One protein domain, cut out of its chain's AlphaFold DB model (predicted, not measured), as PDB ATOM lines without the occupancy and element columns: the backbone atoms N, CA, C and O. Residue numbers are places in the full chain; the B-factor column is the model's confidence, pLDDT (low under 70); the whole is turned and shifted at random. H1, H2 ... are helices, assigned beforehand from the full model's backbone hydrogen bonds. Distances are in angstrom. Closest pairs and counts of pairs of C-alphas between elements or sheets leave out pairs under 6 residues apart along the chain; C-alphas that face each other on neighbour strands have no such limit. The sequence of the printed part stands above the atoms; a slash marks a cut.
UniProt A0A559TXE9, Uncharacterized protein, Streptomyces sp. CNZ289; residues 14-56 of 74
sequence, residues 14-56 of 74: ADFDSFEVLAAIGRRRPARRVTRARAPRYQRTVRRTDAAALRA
ATOM      1  N   ALA A  14     121.065 283.120 181.571       86.44
ATOM      2  CA  ALA A  14     121.685 283.493 182.846       86.44
ATOM      3  C   ALA A  14     120.956 284.643 183.579       86.44
ATOM      4  O   ALA A  14     120.949 284.708 184.815       86.44
ATOM      5  N   ASP A  15     120.338 285.569 182.833       87.81
ATOM      6  CA  ASP A  15     119.496 286.623 183.414       87.81
ATOM      7  C   ASP A  15     118.227 286.023 184.039       87.81
ATOM      8  O   ASP A  15     117.782 286.475 185.100       87.81
ATOM      9  N   PHE A  16     117.669 284.992 183.399       88.25
ATOM     10  CA  PHE A  16     116.505 284.269 183.894       88.25
ATOM     11  C   PHE A  16     116.831 283.449 185.148       88.25
ATOM     12  O   PHE A  16     116.151 283.627 186.156       88.25
ATOM     13  N   ASP A  17     117.935 282.697 185.157       90.00
ATOM     14  CA  ASP A  17     118.397 281.954 186.342       90.00
ATOM     15  C   ASP A  17     118.585 282.893 187.547       90.00
ATOM     16  O   ASP A  17     118.125 282.644 188.664       90.00
ATOM     17  N   SER A  18     119.199 284.056 187.308       88.56
ATOM     18  CA  SER A  18     119.372 285.093 188.330       88.56
ATOM     19  C   SER A  18     118.035 285.650 188.834       88.56
ATOM     20  O   SER A  18     117.892 285.968 190.020       88.56
ATOM     21  N   PHE A  19     117.053 285.815 187.946       91.31
ATOM     22  CA  PHE A  19     115.706 286.241 188.312       91.31
ATOM     23  C   PHE A  19     115.000 285.191 189.169       91.31
ATOM     24  O   PHE A  19     114.425 285.575 190.191       91.31
ATOM     25  N   GLU A  20     115.062 283.913 188.791       93.69
ATOM     26  CA  GLU A  20     114.430 282.815 189.524       93.69
ATOM     27  C   GLU A  20     114.991 282.701 190.935       93.69
ATOM     28  O   GLU A  20     114.222 282.701 191.896       93.69
ATOM     29  N   VAL A  21     116.318 282.750 191.085       94.56
ATOM     30  CA  VAL A  21     116.962 282.763 192.403       94.56
ATOM     31  C   VAL A  21     116.463 283.946 193.232       94.56
ATOM     32  O   VAL A  21     116.033 283.763 194.369       94.56
ATOM     33  N   LEU A  22     116.461 285.167 192.676       92.19
ATOM     34  CA  LEU A  22     115.995 286.364 193.386       92.19
ATOM     35  C   LEU A  22     114.503 286.302 193.747       92.19
ATOM     36  O   LEU A  22     114.109 286.839 194.788       92.19
ATOM     37  N   ALA A  23     113.678 285.699 192.893       92.19
ATOM     38  CA  ALA A  23     112.261 285.491 193.143       92.19
ATOM     39  C   ALA A  23     112.042 284.456 194.255       92.19
ATOM     40  O   ALA A  23     111.273 284.732 195.176       92.19
ATOM     41  N   ALA A  24     112.773 283.339 194.223       94.00
ATOM     42  CA  ALA A  24     112.704 282.264 195.212       94.00
ATOM     43  C   ALA A  24     113.076 282.747 196.622       94.00
ATOM     44  O   ALA A  24     112.391 282.430 197.587       94.00
ATOM     45  N   ILE A  25     114.089 283.612 196.748       95.25
ATOM     46  CA  ILE A  25     114.458 284.221 198.041       95.25
ATOM     47  C   ILE A  25     113.569 285.420 198.436       95.25
ATOM     48  O   ILE A  25     113.932 286.214 199.309       95.25
ATOM     49  N   GLY A  26     112.439 285.628 197.752       92.81
ATOM     50  CA  GLY A  26     111.447 286.652 198.087       92.81
ATOM     51  C   GLY A  26     111.926 288.096 197.896       92.81
ATOM     52  O   GLY A  26     111.401 289.027 198.520       92.81
ATOM     53  N   ARG A  27     112.940 288.351 197.056       92.44
ATOM     54  CA  ARG A  27     113.441 289.722 196.880       92.44
ATOM     55  C   ARG A  27     112.420 290.579 196.154       92.44
ATOM     56  O   ARG A  27     111.995 290.299 195.041       92.44
ATOM     57  N   ARG A  28     112.120 291.741 196.741       90.56
ATOM     58  CA  ARG A  28     111.269 292.749 196.096       90.56
ATOM     59  C   ARG A  28     111.902 293.223 194.781       90.56
ATOM     60  O   ARG A  28     113.043 293.699 194.764       90.56
ATOM     61  N   ARG A  29     111.100 293.166 193.709       87.88
ATOM     62  CA  ARG A  29     111.422 293.609 192.336       87.88
ATOM     63  C   ARG A  29     112.665 292.900 191.751       87.88
ATOM     64  O   ARG A  29     113.633 293.588 191.414       87.88
ATOM     65  N   PRO A  30     112.640 291.562 191.606       89.25
ATOM     66  CA  PRO A  30     113.791 290.774 191.154       89.25
ATOM     67  C   PRO A  30     114.225 291.172 189.735       89.25
ATOM     68  O   PRO A  30     115.392 291.484 189.521       89.25
ATOM     69  N   ALA A  31     113.271 291.366 188.820       87.06
ATOM     70  CA  ALA A  31     113.556 291.805 187.453       87.06
ATOM     71  C   ALA A  31     114.342 293.122 187.374       87.06
ATOM     72  O   ALA A  31     115.347 293.220 186.680       87.06
ATOM     73  N   ARG A  32     113.964 294.125 188.179       86.25
ATOM     74  CA  ARG A  32     114.675 295.414 188.228       86.25
ATOM     75  C   ARG A  32     116.122 295.257 188.700       86.25
ATOM     76  O   ARG A  32     116.979 296.056 188.325       86.25
ATOM     77  N   ARG A  33     116.399 294.274 189.561       87.81
ATOM     78  CA  ARG A  33     117.755 293.998 190.052       87.81
ATOM     79  C   ARG A  33     118.608 293.352 188.967       87.81
ATOM     80  O   ARG A  33     119.731 293.812 188.801       87.81
ATOM     81  N   VAL A  34     118.059 292.402 188.211       88.06
ATOM     82  CA  VAL A  34     118.722 291.780 187.050       88.06
ATOM     83  C   VAL A  34     118.999 292.819 185.961       88.06
ATOM     84  O   VAL A  34     120.143 293.009 185.566       88.06
ATOM     85  N   THR A  35     118.019 293.650 185.594       85.25
ATOM     86  CA  THR A  35     118.246 294.746 184.632       85.25
ATOM     87  C   THR A  35     119.326 295.721 185.113       85.25
ATOM     88  O   THR A  35     120.172 296.171 184.344       85.25
ATOM     89  N   ARG A  36     119.357 296.029 186.418       82.88
ATOM     90  CA  ARG A  36     120.426 296.850 187.007       82.88
ATOM     91  C   ARG A  36     121.769 296.114 187.043       82.88
ATOM     92  O   ARG A  36     122.791 296.796 187.043       82.88
ATOM     93  N   ALA A  37     121.779 294.783 187.142       82.94
ATOM     94  CA  ALA A  37     122.953 293.907 187.041       82.94
ATOM     95  C   ALA A  37     123.640 294.040 185.686       82.94
ATOM     96  O   ALA A  37     124.853 294.239 185.639       82.94
ATOM     97  N   ARG A  38     122.824 294.052 184.634       78.81
ATOM     98  CA  ARG A  38     123.231 294.110 183.232       78.81
ATOM     99  C   ARG A  38     123.814 295.455 182.790       78.81
ATOM    100  O   ARG A  38     124.578 295.497 181.836       78.81
ATOM    101  N   ALA A  39     123.484 296.554 183.475       75.19
ATOM    102  CA  ALA A  39     124.021 297.870 183.123       75.19
ATOM    103  C   ALA A  39     125.570 297.856 183.137       75.19
ATOM    104  O   ALA A  39     126.147 297.442 184.152       75.19
ATOM    105  N   PRO A  40     126.249 298.310 182.063       62.47
ATOM    106  CA  PRO A  40     127.704 298.251 181.953       62.47
ATOM    107  C   PRO A  40     128.389 298.933 183.141       62.47
ATOM    108  O   PRO A  40     127.910 299.944 183.665       62.47
ATOM    109  N   ARG A  41     129.520 298.367 183.592       59.41
ATOM    110  CA  ARG A  41     130.225 298.799 184.817       59.41
ATOM    111  C   ARG A  41     130.501 300.304 184.840       59.41
ATOM    112  O   ARG A  41     130.301 300.917 185.881       59.41
ATOM    113  N   TYR A  42     130.839 300.908 183.700       51.44
ATOM    114  CA  TYR A  42     131.050 302.354 183.587       51.44
ATOM    115  C   TYR A  42     129.806 303.171 183.989       51.44
ATOM    116  O   TYR A  42     129.890 304.045 184.849       51.44
ATOM    117  N   GLN A  43     128.616 302.807 183.500       55.00
ATOM    118  CA  GLN A  43     127.356 303.473 183.868       55.00
ATOM    119  C   GLN A  43     126.961 303.243 185.336       55.00
ATOM    120  O   GLN A  43     126.276 304.066 185.950       55.00
ATOM    121  N   ARG A  44     127.380 302.119 185.930       56.44
ATOM    122  CA  ARG A  44     127.164 301.834 187.357       56.44
ATOM    123  C   ARG A  44     128.064 302.670 188.257       56.44
ATOM    124  O   ARG A  44     127.598 303.085 189.318       56.44
ATOM    125  N   THR A  45     129.310 302.896 187.850       56.56
ATOM    126  CA  THR A  45     130.263 303.732 188.582       56.56
ATOM    127  C   THR A  45     129.831 305.190 188.530       56.56
ATOM    128  O   THR A  45     129.650 305.769 189.592       56.56
ATOM    129  N   VAL A  46     129.512 305.731 187.345       57.56
ATOM    130  CA  VAL A  46     129.028 307.118 187.183       57.56
ATOM    131  C   VAL A  46     127.810 307.389 188.069       57.56
ATOM    132  O   VAL A  46     127.845 308.273 188.915       57.56
ATOM    133  N   ARG A  47     126.793 306.515 188.036       59.66
ATOM    134  CA  ARG A  47     125.615 306.645 188.917       59.66
ATOM    135  C   ARG A  47     125.934 306.602 190.413       59.66
ATOM    136  O   ARG A  47     125.180 307.161 191.208       59.66
ATOM    137  N   ARG A  48     126.975 305.873 190.829       60.25
ATOM    138  CA  ARG A  48     127.414 305.844 192.234       60.25
ATOM    139  C   ARG A  48     128.149 307.129 192.595       60.25
ATOM    140  O   ARG A  48     127.890 307.647 193.676       60.25
ATOM    141  N   THR A  49     128.995 307.633 191.704       61.41
ATOM    142  CA  THR A  49     129.718 308.895 191.873       61.41
ATOM    143  C   THR A  49     128.748 310.067 191.949       61.41
ATOM    144  O   THR A  49     128.809 310.822 192.909       61.41
ATOM    145  N   ASP A  50     127.772 310.147 191.043       63.06
ATOM    146  CA  ASP A  50     126.758 311.208 191.039       63.06
ATOM    147  C   ASP A  50     125.890 311.161 192.296       63.06
ATOM    148  O   ASP A  50     125.657 312.175 192.945       63.06
ATOM    149  N   ALA A  51     125.436 309.969 192.701       67.44
ATOM    150  CA  ALA A  51     124.650 309.822 193.924       67.44
ATOM    151  C   ALA A  51     125.464 310.161 195.184       67.44
ATOM    152  O   ALA A  51     124.912 310.709 196.140       67.44
ATOM    153  N   ALA A  52     126.760 309.839 195.203       65.62
ATOM    154  CA  ALA A  52     127.661 310.223 196.282       65.62
ATOM    155  C   ALA A  52     127.892 311.740 196.300       65.62
ATOM    156  O   ALA A  52     127.781 312.345 197.363       65.62
ATOM    157  N   ALA A  53     128.112 312.356 195.137       63.62
ATOM    158  CA  ALA A  53     128.276 313.796 194.984       63.62
ATOM    159  C   ALA A  53     127.010 314.551 195.406       63.62
ATOM    160  O   ALA A  53     127.090 315.454 196.227       63.62
ATOM    161  N   LEU A  54     125.825 314.123 194.961       67.56
ATOM    162  CA  LEU A  54     124.541 314.695 195.384       67.56
ATOM    163  C   LEU A  54     124.296 314.534 196.887       67.56
ATOM    164  O   LEU A  54     123.710 315.409 197.519       67.56
ATOM    165  N   ARG A  55     124.740 313.424 197.488       66.00
ATOM    166  CA  ARG A  55     124.643 313.219 198.939       66.00
ATOM    167  C   ARG A  55     125.627 314.097 199.711       66.00
ATOM    168  O   ARG A  55     125.265 314.572 200.781       66.00
ATOM    169  N   ALA A  56     126.829 314.303 199.182       66.06
ATOM    170  CA  ALA A  56     127.845 315.173 199.767       66.06
ATOM    171  C   ALA A  56     127.476 316.659 199.629       66.06
ATOM    172  O   ALA A  56     127.668 317.426 200.564       66.06
TER     173      ALA A  56
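AT A GLANCE: This is residues 14 to 56 of the 74 residues of an uncharacterized protein of Streptomyces sp. CNZ289 (UniProt A0A559TXE9). A small helical hairpin, H1 and H2, has a longer third helix, H3, leading away from it as an arm; residues 45 to 56 of H3 stick out free of the rest. H1 and H2 run opposite ways, and H3 touches neither of them. The printed part has 43 residues with three named helices, in the order H1, H2, H3, and no named strand; the class is all helix. The whole is loose, with a radius of gyration of the C-alphas of 13.0 A, and flat, spanning 36 by 19 by 10 A.

HOW THE PARTS SIT: Start with H1, residues 14 to 24, and go through a tight link of 5 residues to H2, residues 30 to 38. These two touch, and their closest C-alphas, those of Leu 22 and Pro 30, are 5.4 A apart. They form a helical hairpin, running opposite ways at a shallow tilt of 33 degrees, only just short of steep. After a tight link of 2 residues comes H3, residues 41 to 56. H2 and H3 are only just apart, their closest C-alphas 8.4 A from each other. H1 and H3 are apart. In H1, H2 and H3 every O i to N i+4 pair is within hydrogen-bond range.

IN THESE COORDINATES: Find C-alpha 14 at (121.685, 283.493, 182.846); from there H1 runs 15.3 A to Ala 24. H2 begins at C-alpha 30, (113.791, 290.774, 191.154), and runs 12.8 A to Arg 38. H3 runs 22.3 A from Arg 41 to C-alpha 56 at (127.845, 315.173, 199.767).

THE WHOLE: The two C-alphas farthest apart, those of Asp 17 and Ala 56, are 37.1 A from each other. The printed part has no cut and no long link. In the B-factor column, look at residues 40 to 56: their pLDDT is under 70, and the mean of the printed part is 77.7.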